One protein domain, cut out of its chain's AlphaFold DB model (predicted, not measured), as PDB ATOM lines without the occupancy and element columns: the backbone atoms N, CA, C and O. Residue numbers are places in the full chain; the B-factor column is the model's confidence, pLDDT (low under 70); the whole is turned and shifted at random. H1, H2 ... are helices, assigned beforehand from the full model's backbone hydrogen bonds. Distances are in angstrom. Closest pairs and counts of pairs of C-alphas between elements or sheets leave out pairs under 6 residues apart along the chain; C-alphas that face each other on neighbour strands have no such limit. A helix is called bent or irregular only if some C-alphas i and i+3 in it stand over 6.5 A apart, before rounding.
ATOM      1  N   LEU A  64     112.307 147.695 123.863       50.69
ATOM      2  CA  LEU A  64     113.522 148.451 124.171       50.69
ATOM      3  C   LEU A  64     113.262 149.733 124.979       50.69
ATOM      4  O   LEU A  64     113.986 149.973 125.934       50.69
ATOM      5  N   SER A  65     112.245 150.534 124.656       54.38
ATOM      6  CA  SER A  65     111.923 151.772 125.387       54.38
ATOM      7  C   SER A  65     111.536 151.480 126.845       54.38
ATOM      8  O   SER A  65     112.005 152.140 127.771       54.38
ATOM      9  N   THR A  66     110.771 150.407 127.060       58.25
ATOM     10  CA  THR A  66     110.387 149.905 128.382       58.25
ATOM     11  C   THR A  66     111.590 149.357 129.156       58.25
ATOM     12  O   THR A  66     111.736 149.643 130.344       58.25
ATOM     13  N   LEU A  67     112.484 148.606 128.499       58.66
ATOM     14  CA  LEU A  67     113.742 148.127 129.090       58.66
ATOM     15  C   LEU A  67     114.665 149.284 129.489       58.66
ATOM     16  O   LEU A  67     115.208 149.268 130.594       58.66
ATOM     17  N   PHE A  68     114.795 150.299 128.631       63.00
ATOM     18  CA  PHE A  68     115.532 151.523 128.937       63.00
ATOM     19  C   PHE A  68     114.920 152.249 130.137       63.00
ATOM     20  O   PHE A  68     115.656 152.619 131.044       63.00
ATOM     21  N   GLY A  69     113.590 152.357 130.217       64.44
ATOM     22  CA  GLY A  69     112.908 152.951 131.369       64.44
ATOM     23  C   GLY A  69     113.225 152.245 132.694       64.44
ATOM     24  O   GLY A  69     113.591 152.898 133.672       64.44
ATOM     25  N   TYR A  70     113.155 150.910 132.735       65.81
ATOM     26  CA  TYR A  70     113.509 150.149 133.940       65.81
ATOM     27  C   TYR A  70     114.996 150.247 134.282       65.81
ATOM     28  O   TYR A  70     115.337 150.417 135.454       65.81
ATOM     29  N   ALA A  71     115.875 150.186 133.280       65.56
ATOM     30  CA  ALA A  71     117.306 150.374 133.476       65.56
ATOM     31  C   ALA A  71     117.596 151.748 134.094       65.56
ATOM     32  O   ALA A  71     118.304 151.827 135.092       65.56
ATOM     33  N   THR A  72     116.983 152.820 133.587       70.62
ATOM     34  CA  THR A  72     117.148 154.171 134.135       70.62
ATOM     35  C   THR A  72     116.715 154.261 135.598       70.62
ATOM     36  O   THR A  72     117.447 154.822 136.408       70.62
ATOM     37  N   ILE A  73     115.576 153.671 135.979       75.12
ATOM     38  CA  ILE A  73     115.099 153.685 137.376       75.12
ATOM     39  C   ILE A  73     116.092 152.985 138.311       75.12
ATOM     40  O   ILE A  73     116.395 153.484 139.395       75.12
ATOM     41  N   ILE A  74     116.615 151.836 137.888       73.81
ATOM     42  CA  ILE A  74     117.604 151.067 138.647       73.81
ATOM     43  C   ILE A  74     118.887 151.880 138.810       73.81
ATOM     44  O   ILE A  74     119.395 152.017 139.920       73.81
ATOM     45  N   LEU A  75     119.379 152.469 137.722       73.25
ATOM     46  CA  LEU A  75     120.577 153.300 137.726       73.25
ATOM     47  C   LEU A  75     120.421 154.510 138.654       73.25
ATOM     48  O   LEU A  75     121.327 154.794 139.434       73.25
ATOM     49  N   ILE A  76     119.257 155.166 138.645       77.69
ATOM     50  CA  ILE A  76     118.941 156.264 139.569       77.69
ATOM     51  C   ILE A  76     118.936 155.771 141.018       77.69
ATOM     52  O   ILE A  76     119.545 156.407 141.873       77.69
ATOM     53  N   PHE A  77     118.293 154.639 141.314       82.44
ATOM     54  CA  PHE A  77     118.278 154.072 142.665       82.44
ATOM     55  C   PHE A  77     119.697 153.806 143.185       82.44
ATOM     56  O   PHE A  77     120.033 154.185 144.307       82.44
ATOM     57  N   TRP A  78     120.548 153.204 142.356       77.75
ATOM     58  CA  TRP A  78     121.940 152.936 142.704       77.75
ATOM     59  C   TRP A  78     122.777 154.205 142.836       77.75
ATOM     60  O   TRP A  78     123.605 154.289 143.744       77.75
ATOM     61  N   ALA A  79     122.541 155.205 141.986       75.88
ATOM     62  CA  ALA A  79     123.173 156.511 142.109       75.88
ATOM     63  C   ALA A  79     122.780 157.184 143.432       75.88
ATOM     64  O   ALA A  79     123.654 157.654 144.153       75.88
ATOM     65  N   ILE A  80     121.500 157.153 143.812       83.44
ATOM     66  CA  ILE A  80     121.030 157.659 145.108       83.44
ATOM     67  C   ILE A  80     121.708 156.906 146.256       83.44
ATOM     68  O   ILE A  80     122.258 157.525 147.166       83.44
ATOM     69  N   LEU A  81     121.727 155.575 146.195       85.06
ATOM     70  CA  LEU A  81     122.341 154.744 147.227       85.06
ATOM     71  C   LEU A  81     123.837 155.038 147.391       85.06
ATOM     72  O   LEU A  81     124.328 155.133 148.513       85.06
ATOM     73  N   ASN A  82     124.569 155.205 146.293       81.69
ATOM     74  CA  ASN A  82     125.997 155.476 146.354       81.69
ATOM     75  C   ASN A  82     126.278 156.933 146.745       81.69
ATOM     76  O   ASN A  82     126.859 157.207 147.796       81.69
ATOM     77  N   PHE A  83     125.815 157.874 145.924       78.50
ATOM     78  CA  PHE A  83     126.169 159.282 146.035       78.50
ATOM     79  C   PHE A  83     125.508 159.962 147.231       78.50
ATOM     80  O   PHE A  83     126.181 160.707 147.932       78.50
ATOM     81  N   PHE A  84     124.240 159.678 147.523       83.50
ATOM     82  CA  PHE A  84     123.501 160.402 148.563       83.50
ATOM     83  C   PHE A  84     123.429 159.671 149.904       83.50
ATOM     84  O   PHE A  84     123.121 160.299 150.913       83.50
ATOM     85  N   ILE A  85     123.700 158.363 149.942       86.38
ATOM     86  CA  ILE A  85     123.642 157.582 151.183       86.38
ATOM     87  C   ILE A  85     125.036 157.121 151.600       86.38
ATOM     88  O   ILE A  85     125.500 157.494 152.674       86.38
ATOM     89  N   LEU A  86     125.731 156.333 150.780       84.69
ATOM     90  CA  LEU A  86     126.985 155.703 151.202       84.69
ATOM     91  C   LEU A  86     128.152 156.697 151.279       84.69
ATOM     92  O   LEU A  86     128.832 156.739 152.304       84.69
ATOM     93  N   ILE A  87     128.385 157.513 150.243       82.44
ATOM     94  CA  ILE A  87     129.519 158.455 150.208       82.44
ATOM     95  C   ILE A  87     129.487 159.451 151.382       82.44
ATOM     96  O   ILE A  87     130.493 159.526 152.092       82.44
ATOM     97  N   PRO A  88     128.384 160.176 151.664       83.12
ATOM     98  CA  PRO A  88     128.356 161.162 152.742       83.12
ATOM     99  C   PRO A  88     128.643 160.527 154.105       83.12
ATOM    100  O   PRO A  88     129.483 161.028 154.853       83.12
ATOM    101  N   GLY A  89     128.028 159.375 154.391       83.12
ATOM    102  CA  GLY A  89     128.220 158.647 155.645       83.12
ATOM    103  C   GLY A  89     129.631 158.096 155.807       83.12
ATOM    104  O   GLY A  89     130.208 158.207 156.886       83.12
ATOM    105  N   MET A  90     130.231 157.547 154.746       85.62
ATOM    106  CA  MET A  90     131.621 157.075 154.783       85.62
ATOM    107  C   MET A  90     132.604 158.229 155.003       85.62
ATOM    108  O   MET A  90     133.543 158.089 155.785       85.62
ATOM    109  N   ARG A  91     132.387 159.377 154.349       81.81
ATOM    110  CA  ARG A  91     133.240 160.565 154.506       81.81
ATOM    111  C   ARG A  91     133.127 161.151 155.908       81.81
ATOM    112  O   ARG A  91     134.155 161.436 156.516       81.81
ATOM    113  N   ALA A  92     131.909 161.271 156.434       83.31
ATOM    114  CA  ALA A  92     131.687 161.749 157.795       83.31
ATOM    115  C   ALA A  92     132.331 160.810 158.827       83.31
ATOM    116  O   ALA A  92     133.058 161.257 159.710       83.31
ATOM    117  N   SER A  93     132.165 159.497 158.639       85.31
ATOM    118  CA  SER A  93     132.756 158.467 159.502       85.31
ATOM    119  C   SER A  93     134.285 158.500 159.489       85.31
ATOM    120  O   SER A  93     134.912 158.379 160.538       85.31
ATOM    121  N   PHE A  94     134.891 158.697 158.314       84.12
ATOM    122  CA  PHE A  94     136.341 158.826 158.178       84.12
ATOM    123  C   PHE A  94     136.868 160.070 158.896       84.12
ATOM    124  O   PHE A  94     137.859 159.983 159.616       84.12
ATOM    125  N   LEU A  95     136.191 161.211 158.744       81.25
ATOM    126  CA  LEU A  95     136.583 162.445 159.419       81.25
ATOM    127  C   LEU A  95     136.453 162.328 160.938       81.25
ATOM    128  O   LEU A  95     137.404 162.662 161.641       81.25
ATOM    129  N   LEU A  96     135.350 161.762 161.437       84.31
ATOM    130  CA  LEU A  96     135.161 161.451 162.858       84.31
ATOM    131  C   LEU A  96     136.265 160.541 163.404       84.31
ATOM    132  O   LEU A  96     136.795 160.789 164.483       84.31
ATOM    133  N   GLN A  97     136.639 159.505 162.652       85.50
ATOM    134  CA  GLN A  97     137.727 158.610 163.032       85.50
ATOM    135  C   GLN A  97     139.080 159.337 163.052       85.50
ATOM    136  O   GLN A  97     139.863 159.148 163.980       85.50
ATOM    137  N   SER A  98     139.354 160.166 162.042       82.00
ATOM    138  CA  SER A  98     140.624 160.888 161.901       82.00
ATOM    139  C   SER A  98     140.808 162.006 162.928       82.00
ATOM    140  O   SER A  98     141.934 162.295 163.317       82.00
ATOM    141  N   ALA A  99     139.709 162.601 163.397       82.62
ATOM    142  CA  ALA A  99     139.716 163.645 164.414       82.62
ATOM    143  C   ALA A  99     140.072 163.120 165.814       82.62
ATOM    144  O   ALA A  99     140.520 163.882 166.668       82.62
ATOM    145  N   GLY A 100     139.866 161.822 166.056       75.69
ATOM    146  CA  GLY A 100     140.024 161.224 167.377       75.69
ATOM    147  C   GLY A 100     138.941 161.662 168.377       75.69
ATOM    148  O   GLY A 100     137.951 162.310 168.038       75.69
ATOM    149  N   GLY A 101     139.105 161.263 169.639       80.38
ATOM    150  CA  GLY A 101     138.183 161.612 170.726       80.38
ATOM    151  C   GLY A 101     136.933 160.727 170.824       80.38
ATOM    152  O   GLY A 101     136.861 159.639 170.256       80.38
ATOM    153  N   PHE A 102     135.936 161.186 171.589       81.81
ATOM    154  CA  PHE A 102     134.757 160.387 171.958       81.81
ATOM    155  C   PHE A 102     133.930 159.917 170.747       81.81
ATOM    156  O   PHE A 102     133.475 158.775 170.712       81.81
ATOM    157  N   PHE A 103     133.785 160.761 169.720       83.62
ATOM    158  CA  PHE A 103     133.004 160.431 168.524       83.62
ATOM    159  C   PHE A 103     133.757 159.567 167.493       83.62
ATOM    160  O   PHE A 103     133.140 159.073 166.548       83.62
ATOM    161  N   ALA A 104     135.056 159.309 167.689       82.56
ATOM    162  CA  ALA A 104     135.841 158.481 166.773       82.56
ATOM    163  C   ALA A 104     135.421 157.006 166.799       82.56
ATOM    164  O   ALA A 104     135.417 156.351 165.759       82.56
ATOM    165  N   ILE A 105     135.025 156.484 167.965       84.88
ATOM    166  CA  ILE A 105     134.572 155.094 168.131       84.88
ATOM    167  C   ILE A 105     133.262 154.837 167.362       84.88
ATOM    168  O   ILE A 105     133.259 153.957 166.497       84.88
ATOM    169  N   PRO A 106     132.164 155.589 167.592       85.81
ATOM    170  CA  PRO A 106     130.938 155.397 166.818       85.81
ATOM    171  C   PRO A 106     131.147 155.697 165.328       85.81
ATOM    172  O   PRO A 106     130.623 154.963 164.491       85.81
ATOM    173  N   GLY A 107     131.970 156.698 164.986       83.62
ATOM    174  CA  GLY A 107     132.364 156.977 163.604       83.62
ATOM    175  C   GLY A 107     133.053 155.783 162.934       83.62
ATOM    176  O   GLY A 107     132.660 155.385 161.842       83.62
ATOM    177  N   ALA A 108     134.016 155.141 163.601       83.94
ATOM    178  CA  ALA A 108     134.708 153.964 163.079       83.94
ATOM    179  C   ALA A 108     133.767 152.758 162.913       83.94
ATOM    180  O   ALA A 108     133.794 152.106 161.869       83.94
ATOM    181  N   CYS A 109     132.896 152.481 163.892       87.00
ATOM    182  CA  CYS A 109     131.915 151.394 163.795       87.00
ATOM    183  C   CYS A 109     130.973 151.581 162.598       87.00
ATOM    184  O   CYS A 109     130.803 150.662 161.794       87.00
ATOM    185  N   ILE A 110     130.397 152.778 162.446       88.25
ATOM    186  CA  ILE A 110     129.503 153.097 161.325       88.25
ATOM    187  C   ILE A 110     130.276 153.050 160.001       88.25
ATOM    188  O   ILE A 110     129.811 152.449 159.031       88.25
ATOM    189  N   GLY A 111     131.485 153.614 159.967       85.44
ATOM    190  CA  GLY A 111     132.350 153.629 158.792       85.44
ATOM    191  C   GLY A 111     132.709 152.232 158.289       85.44
ATOM    192  O   GLY A 111     132.647 151.989 157.085       85.44
ATOM    193  N   VAL A 112     133.022 151.292 159.187       86.75
ATOM    194  CA  VAL A 112     133.303 149.892 158.824       86.75
ATOM    195  C   VAL A 112     132.071 149.230 158.209       86.75
ATOM    196  O   VAL A 112     132.189 148.617 157.148       86.75
ATOM    197  N   ILE A 113     130.889 149.395 158.812       87.00
ATOM    198  CA  ILE A 113     129.638 148.825 158.287       87.00
ATOM    199  C   ILE A 113     129.353 149.367 156.881       87.00
ATOM    200  O   ILE A 113     129.153 148.589 155.947       87.00
ATOM    201  N   LEU A 114     129.387 150.693 156.707       86.75
ATOM    202  CA  LEU A 114     129.133 151.333 155.414       86.75
ATOM    203  C   LEU A 114     130.166 150.915 154.361       86.75
ATOM    204  O   LEU A 114     129.798 150.665 153.215       86.75
ATOM    205  N   ARG A 115     131.441 150.775 154.743       82.19
ATOM    206  CA  ARG A 115     132.517 150.352 153.838       82.19
ATOM    207  C   ARG A 115     132.375 148.896 153.407       82.19
ATOM    208  O   ARG A 115     132.586 148.609 152.234       82.19
ATOM    209  N   VAL A 116     131.999 147.990 154.310       82.50
ATOM    210  CA  VAL A 116     131.725 146.582 153.974       82.50
ATOM    211  C   VAL A 116     130.530 146.486 153.033       82.50
ATOM    212  O   VAL A 116     130.605 145.807 152.016       82.50
ATOM    213  N   VAL A 117     129.450 147.213 153.317       84.44
ATOM    214  CA  VAL A 117     128.268 147.247 152.447       84.44
ATOM    215  C   VAL A 117     128.612 147.820 151.076       84.44
ATOM    216  O   VAL A 117     128.259 147.224 150.061       84.44
ATOM    217  N   HIS A 118     129.353 148.928 151.028       80.62
ATOM    218  CA  HIS A 118     129.840 149.497 149.777       80.62
ATOM    219  C   HIS A 118     130.729 148.497 149.024       80.62
ATOM    220  O   HIS A 118     130.565 148.313 147.825       80.62
ATOM    221  N   LEU A 119     131.629 147.791 149.710       74.69
ATOM    222  CA  LEU A 119     132.458 146.749 149.106       74.69
ATOM    223  C   LEU A 119     131.657 145.549 148.621       74.69
ATOM    224  O   LEU A 119     132.064 144.959 147.646       74.69
ATOM    225  N   ILE A 120     130.553 145.157 149.248       77.06
ATOM    226  CA  ILE A 120     129.740 144.030 148.765       77.06
ATOM    227  C   ILE A 120     128.928 144.452 147.540       77.06
ATOM    228  O   ILE A 120     128.870 143.737 146.543       77.06
ATOM    229  N   LEU A 121     128.312 145.630 147.611       75.12
ATOM    230  CA  LEU A 121     127.419 146.139 146.574       75.12
ATOM    231  C   LEU A 121     128.170 146.646 145.339       75.12
ATOM    232  O   LEU A 121     127.686 146.512 144.217       75.12
ATOM    233  N   PHE A 122     129.359 147.205 145.553       68.38
ATOM    234  CA  PHE A 122     130.214 147.786 144.524       68.38
ATOM    235  C   PHE A 122     131.562 147.057 144.432       68.38
ATOM    236  O   PHE A 122     132.492 147.599 143.855       68.38
ATOM    237  N   ALA A 123     131.697 145.827 144.948       57.41
ATOM    238  CA  ALA A 123     132.940 145.026 144.936       57.41
ATOM    239  C   ALA A 123     133.715 145.047 143.615       57.41
ATOM    240  O   ALA A 123     134.935 145.229 143.640       57.41
ATOM    241  N   PRO A 124     133.048 144.914 142.450       53.97
ATOM    242  CA  PRO A 124     133.753 144.896 141.174       53.97
ATOM    243  C   PRO A 124     134.458 146.229 140.863       53.97
ATOM    244  O   PRO A 124     135.391 146.250 140.073       53.97
ATOM    245  N   TYR A 125     134.081 147.328 141.528       50.69
ATOM    246  CA  TYR A 125     134.766 148.622 141.462       50.69
ATOM    247  C   TYR A 125     136.194 148.566 142.026       50.69
ATOM    248  O   TYR A 125     137.089 149.208 141.488       50.69
ATOM    249  N   VAL A 126     136.426 147.787 143.090       51.53
ATOM    250  CA  VAL A 126     137.708 147.783 143.822       51.53
ATOM    251  C   VAL A 126     138.747 146.865 143.178       51.53
ATOM    252  O   VAL A 126     139.941 147.129 143.280       51.53
ATOM    253  N   PHE A 127     138.307 145.822 142.470       48.22
ATOM    254  CA  PHE A 127     139.208 144.880 141.797       48.22
ATOM    255  C   PHE A 127     139.567 145.277 140.360       48.22
ATOM    256  O   PHE A 127     140.534 144.744 139.822       48.22
ATOM    257  N   ILE A 128     138.819 146.195 139.733       49.50
ATOM    258  CA  ILE A 128     139.045 146.573 138.327       49.50
ATOM    259  C   ILE A 128     139.993 147.773 138.185       49.50
ATOM    260  O   ILE A 128     140.598 147.911 137.128       49.50
ATOM    261  N   TYR A 129     140.210 148.597 139.218       44.66
ATOM    262  CA  TYR A 129     141.225 149.655 139.143       44.66
ATOM    263  C   TYR A 129     141.804 150.033 140.515       44.66
ATOM    264  O   TYR A 129     141.136 150.710 141.301       44.66
ATOM    265  N   PRO A 130     143.072 149.697 140.801       42.81
ATOM    266  CA  PRO A 130     143.844 150.472 141.750       42.81
ATOM    267  C   PRO A 130     144.223 151.773 141.032       42.81
ATOM    268  O   PRO A 130     144.975 151.734 140.068       42.81
ATOM    269  N   TRP A 131     143.676 152.913 141.457       43.88
ATOM    270  CA  TRP A 131     144.326 154.219 141.274       43.88
ATOM    271  C   TRP A 131     144.885 154.502 139.862       43.88
ATOM    272  O   TRP A 131     146.101 154.516 139.677       43.88
ATOM    273  N   SER A 132     144.034 154.760 138.860       41.16
ATOM    274  CA  SER A 132     144.523 155.457 137.659       41.16
ATOM    275  C   SER A 132     143.887 156.824 137.512       41.16
ATOM    276  O   SER A 132     142.667 156.975 137.616       41.16
ATOM    277  N   ASP A 133     144.745 157.798 137.231       51.56
ATOM    278  CA  ASP A 133     144.450 159.206 136.958       51.56
ATOM    279  C   ASP A 133     143.691 159.427 135.629       51.56
ATOM    280  O   ASP A 133     143.756 160.489 135.017       51.56
ATOM    281  N   GLY A 134     142.977 158.416 135.136       53.31
ATOM    282  CA  GLY A 134     142.381 158.406 133.808       53.31
ATOM    283  C   GLY A 134     140.862 158.516 133.835       53.31
ATOM    284  O   GLY A 134     140.174 157.521 134.039       53.31
ATOM    285  N   ASP A 135     140.371 159.715 133.528       58.78
ATOM    286  CA  ASP A 135     139.069 160.000 132.913       58.78
ATOM    287  C   ASP A 135     137.802 159.567 133.693       58.78
ATOM    288  O   ASP A 135     137.328 158.425 133.638       58.78
ATOM    289  N   ILE A 136     137.195 160.543 134.379       57.84
ATOM    290  CA  ILE A 136     135.950 160.426 135.166       57.84
ATOM    291  C   ILE A 136     134.820 159.780 134.345       57.84
ATOM    292  O   ILE A 136     134.026 159.002 134.880       57.84
ATOM    293  N   ALA A 137     134.765 160.044 133.035       55.09
ATOM    294  CA  ALA A 137     133.741 159.491 132.155       55.09
ATOM    295  C   ALA A 137     133.855 157.963 132.014       55.09
ATOM    296  O   ALA A 137     132.850 157.251 132.063       55.09
ATOM    297  N   ARG A 138     135.079 157.428 131.903       57.38
ATOM    298  CA  ARG A 138     135.304 155.974 131.864       57.38
ATOM    299  C   ARG A 138     134.956 155.325 133.194       57.38
ATOM    300  O   ARG A 138     134.302 154.284 133.198       57.38
ATOM    301  N   GLN A 139     135.335 155.951 134.308       57.94
ATOM    302  CA  GLN A 139     135.001 155.463 135.648       57.94
ATOM    303  C   GLN A 139     133.484 155.343 135.837       57.94
ATOM    304  O   GLN A 139     133.001 154.324 136.333       57.94
ATOM    305  N   PHE A 140     132.733 156.336 135.358       60.50
ATOM    306  CA  PHE A 140     131.275 156.314 135.372       60.50
ATOM    307  C   PHE A 140     130.713 155.167 134.518       60.50
ATOM    308  O   PHE A 140     129.912 154.374 135.003       60.50
ATOM    309  N   CYS A 141     131.174 154.992 133.275       61.69
ATOM    310  CA  CYS A 141     130.689 153.920 132.396       61.69
ATOM    311  C   CYS A 141     130.929 152.508 132.964       61.69
ATOM    312  O   CYS A 141     130.040 151.657 132.891       61.69
ATOM    313  N   TYR A 142     132.091 152.253 133.576       62.06
ATOM    314  CA  TYR A 142     132.362 150.971 134.236       62.06
ATOM    315  C   TYR A 142     131.473 150.753 135.463       62.06
ATOM    316  O   TYR A 142     130.957 149.649 135.650       62.06
ATOM    317  N   GLN A 143     131.232 151.797 136.265       60.66
ATOM    318  CA  GLN A 143     130.282 151.728 137.378       60.66
ATOM    319  C   GLN A 143     128.879 151.359 136.890       60.66
ATOM    320  O   GLN A 143     128.252 150.469 137.460       60.66
ATOM    321  N   MET A 144     128.414 151.969 135.799       62.41
ATOM    322  CA  MET A 144     127.107 151.668 135.209       62.41
ATOM    323  C   MET A 144     127.021 150.213 134.729       62.41
ATOM    324  O   MET A 144     126.006 149.554 134.952       62.41
ATOM    325  N   GLY A 145     128.096 149.682 134.134       63.47
ATOM    326  CA  GLY A 145     128.174 148.280 133.714       63.47
ATOM    327  C   GLY A 145     128.116 147.296 134.887       63.47
ATOM    328  O   GLY A 145     127.361 146.327 134.852       63.47
ATOM    329  N   VAL A 146     128.855 147.569 135.963       65.94
ATOM    330  CA  VAL A 146     128.840 146.748 137.184       65.94
ATOM    331  C   VAL A 146     127.470 146.783 137.858       65.94
ATOM    332  O   VAL A 146     126.942 145.734 138.223       65.94
ATOM    333  N   ILE A 147     126.876 147.973 137.969       67.44
ATOM    334  CA  ILE A 147     125.533 148.169 138.519       67.44
ATOM    335  C   ILE A 147     124.502 147.391 137.700       67.44
ATOM    336  O   ILE A 147     123.629 146.740 138.272       67.44
ATOM    337  N   ALA A 148     124.600 147.403 136.369       65.88
ATOM    338  CA  ALA A 148     123.699 146.632 135.518       65.88
ATOM    339  C   ALA A 148     123.774 145.127 135.831       65.88
ATOM    340  O   ALA A 148     122.734 144.484 135.968       65.88
ATOM    341  N   VAL A 149     124.978 144.579 136.036       65.75
ATOM    342  CA  VAL A 149     125.184 143.158 136.367       65.75
ATOM    343  C   VAL A 149     124.686 142.816 137.776       65.75
ATOM    344  O   VAL A 149     123.975 141.824 137.943       65.75
ATOM    345  N   THR A 150     124.983 143.636 138.790       66.69
ATOM    346  CA  THR A 150     124.517 143.399 140.175       66.69
ATOM    347  C   THR A 150     123.004 143.566 140.326       66.69
ATOM    348  O   THR A 150     122.394 142.974 141.218       66.69
ATOM    349  N   SER A 151     122.371 144.305 139.415       67.50
ATOM    350  CA  SER A 151     120.920 144.486 139.379       67.50
ATOM    351  C   SER A 151     120.163 143.266 138.857       67.50
ATOM    352  O   SER A 151     119.006 143.083 139.226       67.50
ATOM    353  N   ILE A 152     120.782 142.403 138.044       68.31
ATOM    354  CA  ILE A 152     120.138 141.199 137.483       68.31
ATOM    355  C   ILE A 152     119.567 140.284 138.584       68.31
ATOM    356  O   ILE A 152     118.363 140.010 138.556       68.31
ATOM    357  N   PRO A 153     120.343 139.837 139.592       65.81
ATOM    358  CA  PRO A 153     119.796 139.008 140.665       65.81
ATOM    359  C   PRO A 153     118.771 139.765 141.523       65.81
ATOM    360  O   PRO A 153     117.779 139.170 141.950       65.81
ATOM    361  N   ALA A 154     118.949 141.075 141.725       66.06
ATOM    362  CA  ALA A 154     117.992 141.904 142.457       66.06
ATOM    363  C   ALA A 154     116.637 142.014 141.736       66.06
ATOM    364  O   ALA A 154     115.595 141.981 142.388       66.06
ATOM    365  N   LEU A 155     116.640 142.082 140.401       69.31
ATOM    366  CA  LEU A 155     115.438 142.089 139.567       69.31
ATOM    367  C   LEU A 155     114.731 140.737 139.553       69.31
ATOM    368  O   LEU A 155     113.512 140.679 139.719       69.31
ATOM    369  N   ILE A 156     115.488 139.646 139.416       71.25
ATOM    370  CA  ILE A 156     114.941 138.279 139.432       71.25
ATOM    371  C   ILE A 156     114.264 137.991 140.780       71.25
ATOM    372  O   ILE A 156     113.193 137.386 140.838       71.25
ATOM    373  N   LEU A 157     114.856 138.469 141.876       70.38
ATOM    374  CA  LEU A 157     114.351 138.251 143.232       70.38
ATOM    375  C   LEU A 157     113.406 139.361 143.720       70.38
ATOM    376  O   LEU A 157     112.832 139.228 144.804       70.38
ATOM    377  N   TRP A 158     113.181 140.416 142.926       67.25
ATOM    378  CA  TRP A 158     112.518 141.665 143.329       67.25
ATOM    379  C   TRP A 158     111.177 141.454 144.034       67.25
ATOM    380  O   TRP A 158     110.923 142.035 145.089       67.25
ATOM    381  N   LYS A 159     110.329 140.561 143.504       66.62
ATOM    382  CA  LYS A 159     109.011 140.258 144.091       66.62
ATOM    383  C   LYS A 159     109.099 139.707 145.520       66.62
ATOM    384  O   LYS A 159     108.176 139.922 146.298       66.62
ATOM    385  N   LYS A 160     110.194 139.026 145.872       73.62
ATOM    386  CA  LYS A 160     110.423 138.462 147.210       73.62
ATOM    387  C   LYS A 160     111.177 139.419 148.134       73.62
ATOM    388  O   LYS A 160     110.897 139.436 149.326       73.62
ATOM    389  N   ILE A 161     112.096 140.230 147.600       75.06
ATOM    390  CA  ILE A 161     113.023 141.033 148.417       75.06
ATOM    391  C   ILE A 161     112.705 142.531 148.471       75.06
ATOM    392  O   ILE A 161     113.379 143.245 149.206       75.06
ATOM    393  N   LYS A 162     111.675 143.030 147.767       75.06
ATOM    394  CA  LYS A 162     111.340 144.472 147.714       75.06
ATOM    395  C   LYS A 162     111.265 145.131 149.097       75.06
ATOM    396  O   LYS A 162     111.822 146.207 149.291       75.06
ATOM    397  N   LYS A 163     110.588 144.492 150.059       79.56
ATOM    398  CA  LYS A 163     110.478 145.020 151.429       79.56
ATOM    399  C   LYS A 163     111.840 145.030 152.127       79.56
ATOM    400  O   LYS A 163     112.203 146.034 152.722       79.56
ATOM    401  N   SER A 164     112.605 143.949 151.999       80.38
ATOM    402  CA  SER A 164     113.935 143.826 152.601       80.38
ATOM    403  C   SER A 164     114.930 144.839 152.037       80.38
ATOM    404  O   SER A 164     115.647 145.452 152.817       80.38
ATOM    405  N   ILE A 165     114.936 145.073 150.718       78.88
ATOM    406  CA  ILE A 165     115.765 146.116 150.090       78.88
ATOM    407  C   ILE A 165     115.380 147.486 150.646       78.88
ATOM    408  O   ILE A 165     116.258 148.239 151.042       78.88
ATOM    409  N   LEU A 166     114.081 147.797 150.732       83.25
ATOM    410  CA  LEU A 166     113.627 149.090 151.241       83.25
ATOM    411  C   LEU A 166     114.055 149.320 152.698       83.25
ATOM    412  O   LEU A 166     114.594 150.379 153.012       83.25
ATOM    413  N   TYR A 167     113.860 148.330 153.576       85.31
ATOM    414  CA  TYR A 167     114.297 148.425 154.971       85.31
ATOM    415  C   TYR A 167     115.816 148.518 155.091       85.31
ATOM    416  O   TYR A 167     116.314 149.304 155.890       85.31
ATOM    417  N   PHE A 168     116.551 147.761 154.278       86.25
ATOM    418  CA  PHE A 168     118.007 147.803 154.255       86.25
ATOM    419  C   PHE A 168     118.523 149.175 153.809       86.25
ATOM    420  O   PHE A 168     119.343 149.775 154.499       86.25
ATOM    421  N   THR A 169     117.993 149.728 152.715       84.62
ATOM    422  CA  THR A 169     118.331 151.081 152.251       84.62
ATOM    423  C   THR A 169     117.960 152.143 153.286       84.62
ATOM    424  O   THR A 169     118.753 153.048 153.532       84.62
ATOM    425  N   GLY A 170     116.799 152.019 153.935       87.25
ATOM    426  CA  GLY A 170     116.388 152.917 155.016       87.25
ATOM    427  C   GLY A 170     117.330 152.861 156.221       87.25
ATOM    428  O   GLY A 170     117.763 153.901 156.711       87.25
ATOM    429  N   ALA A 171     117.716 151.660 156.660       88.19
ATOM    430  CA  ALA A 171     118.669 151.477 157.751       88.19
ATOM    431  C   ALA A 171     120.046 152.075 157.416       88.19
ATOM    432  O   ALA A 171     120.641 152.752 158.252       88.19
ATOM    433  N   LEU A 172     120.526 151.886 156.181       88.75
ATOM    434  CA  LEU A 172     121.773 152.492 155.706       88.75
ATOM    435  C   LEU A 172     121.709 154.017 155.674       88.75
ATOM    436  O   LEU A 172     122.677 154.666 156.062       88.75
ATOM    437  N   ALA A 173     120.583 154.585 155.235       89.19
ATOM    438  CA  ALA A 173     120.374 156.026 155.270       89.19
ATOM    439  C   ALA A 173     120.472 156.538 156.710       89.19
ATOM    440  O   ALA A 173     121.273 157.425 156.981       89.19
ATOM    441  N   ILE A 174     119.749 155.922 157.648       91.88
ATOM    442  CA  ILE A 174     119.789 156.310 159.063       91.88
ATOM    443  C   ILE A 174     121.222 156.247 159.608       91.88
ATOM    444  O   ILE A 174     121.702 157.231 160.160       91.88
ATOM    445  N   LEU A 175     121.936 155.136 159.403       89.62
ATOM    446  CA  LEU A 175     123.334 154.978 159.830       89.62
ATOM    447  C   LEU A 175     124.250 156.059 159.242       89.62
ATOM    448  O   LEU A 175     125.050 156.657 159.960       89.62
ATOM    449  N   SER A 176     124.110 156.326 157.945       89.38
ATOM    450  CA  SER A 176     124.872 157.360 157.249       89.38
ATOM    451  C   SER A 176     124.629 158.744 157.850       89.38
ATOM    452  O   SER A 176     125.579 159.427 158.240       89.38
ATOM    453  N   TYR A 177     123.363 159.127 158.019       91.62
ATOM    454  CA  TYR A 177     122.995 160.437 158.551       91.62
ATOM    455  C   TYR A 177     123.255 160.578 160.054       91.62
ATOM    456  O   TYR A 177     123.498 161.694 160.504       91.62
ATOM    457  N   ILE A 178     123.305 159.487 160.827       90.25
ATOM    458  CA  ILE A 178     123.814 159.514 162.208       90.25
ATOM    459  C   ILE A 178     125.284 159.940 162.212       90.25
ATOM    460  O   ILE A 178     125.659 160.801 163.000       90.25
ATOM    461  N   SER A 179     126.111 159.390 161.322       86.62
ATOM    462  CA  SER A 179     127.525 159.774 161.231       86.62
ATOM    463  C   SER A 179     127.696 161.239 160.813       86.62
ATOM    464  O   SER A 179     128.465 161.978 161.425       86.62
ATOM    465  N   VAL A 180     126.911 161.700 159.832       87.88
ATOM    466  CA  VAL A 180     126.892 163.119 159.428       87.88
ATOM    467  C   VAL A 180     126.430 164.017 160.581       87.88
ATOM    468  O   VAL A 180     127.043 165.049 160.832       87.88
ATOM    469  N   GLY A 181     125.388 163.617 161.313       87.25
ATOM    470  CA  GLY A 181     124.874 164.352 162.468       87.25
ATOM    471  C   GLY A 181     125.880 164.428 163.615       87.25
ATOM    472  O   GLY A 181     126.081 165.500 164.171       87.25
ATOM    473  N   LEU A 182     126.567 163.327 163.928       86.00
ATOM    474  CA  LEU A 182     127.646 163.300 164.921       86.00
ATOM    475  C   LEU A 182     128.799 164.228 164.530       86.00
ATOM    476  O   LEU A 182     129.346 164.923 165.380       86.00
ATOM    477  N   LEU A 183     129.146 164.264 163.245       86.25
ATOM    478  CA  LEU A 183     130.156 165.175 162.725       86.25
ATOM    479  C   LEU A 183     129.697 166.642 162.805       86.25
ATOM    480  O   LEU A 183     130.496 167.501 163.165       86.25
ATOM    481  N   ALA A 184     128.415 166.924 162.563       87.12
ATOM    482  CA  ALA A 184     127.840 168.266 162.687       87.12
ATOM    483  C   ALA A 184     127.845 168.816 164.128       87.12
ATOM    484  O   ALA A 184     127.760 170.026 164.315       87.12
ATOM    485  N   LEU A 185     127.980 167.959 165.147       86.56
ATOM    486  CA  LEU A 185     128.147 168.394 166.541       86.56
ATOM    487  C   LEU A 185     129.541 168.977 166.824       86.56
ATOM    488  O   LEU A 185     129.750 169.575 167.878       86.56
ATOM    489  N   ASN A 186     130.496 168.803 165.908       84.00
ATOM    490  CA  ASN A 186     131.831 169.379 165.998       84.00
ATOM    491  C   ASN A 186     132.013 170.434 164.895       84.00
ATOM    492  O   ASN A 186     132.159 170.095 163.721       84.00
ATOM    493  N   ASN A 187     132.029 171.714 165.281       82.94
ATOM    494  CA  ASN A 187     132.092 172.840 164.344       82.94
ATOM    495  C   ASN A 187     133.339 172.823 163.443       82.94
ATOM    496  O   ASN A 187     133.230 173.153 162.262       82.94
ATOM    497  N   ASP A 188     134.495 172.397 163.958       82.00
ATOM    498  CA  ASP A 188     135.750 172.366 163.192       82.00
ATOM    499  C   ASP A 188     135.727 171.261 162.122       82.00
ATOM    500  O   ASP A 188     136.161 171.451 160.978       82.00
ATOM    501  N   LEU A 189     135.156 170.103 162.469       81.31
ATOM    502  CA  LEU A 189     134.976 168.990 161.534       81.31
ATOM    503  C   LEU A 189     133.876 169.272 160.515       81.31
ATOM    504  O   LEU A 189     134.036 168.934 159.343       81.31
ATOM    505  N   TRP A 190     132.791 169.916 160.942       86.00
ATOM    506  CA  TRP A 190     131.706 170.334 160.064       86.00
ATOM    507  C   TRP A 190     132.178 171.346 159.018       86.00
ATOM    508  O   TRP A 190     131.899 171.175 157.834       86.00
ATOM    509  N   ALA A 191     132.964 172.348 159.420       81.62
ATOM    510  CA  ALA A 191     133.528 173.332 158.496       81.62
ATOM    511  C   ALA A 191     134.473 172.698 157.456       81.62
ATOM    512  O   ALA A 191     134.549 173.152 156.314       81.62
ATOM    513  N   SER A 192     135.164 171.622 157.836       78.69
ATOM    514  CA  SER A 192     136.071 170.871 156.958       78.69
ATOM    515  C   SER A 192     135.355 169.830 156.087       78.69
ATOM    516  O   SER A 192     135.956 169.242 155.180       78.69
ATOM    517  N   PHE A 193     134.073 169.566 156.346       82.19
ATOM    518  CA  PHE A 193     133.327 168.515 155.675       82.19
ATOM    519  C   PHE A 193     132.911 168.931 154.267       82.19
ATOM    520  O   PHE A 193     132.046 169.778 154.056       82.19
TER     521      PHE A 193
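This is residues 64 to 193 of the 200 residues of an uncharacterized protein of Enterobacter chuandaensis (UniProt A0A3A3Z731). H1b, H2 and H4b form an up-and-down bundle. Beyond it H4a crosses H1a. The 130 printed residues, with helices H1 to H5 in order, all helix by class, are only just compact, close to loose: radius of gyration of the C-alphas 16.6 A, spans 53 by 39 by 23 A.

Start at H1, residues 64 to 99, assigned as one helix by its hydrogen bonds but bent: C-alpha 84, ending arm H1a, is 6.5 A from C-alpha 87, beginning H1b. H2, 104 to 121, forms a hairpin with H1b, closest C-alphas Gln 97 and Ala 104, 4.2 A. H4, 136 to 184, is likewise one bent helix: C-alpha 160, ending H4a, is 7.8 A from C-alpha 163, beginning H4b. H4a is irregular, C-alphas 156 and 159 being 7.8 A apart. Its residues 144 to 151 touch H1a, closest C-alphas Leu 75 and Ile 147, 7.2 A.

Find C-alpha 64 at (113.522, 148.451, 124.171); H1a runs 28.9 A. H3 holds residues 123 to 128. H5, 187 to 192, ends at (136.071, 170.871, 156.958).

The printed part has no cut; residues 122 to 155 are under pLDDT 70.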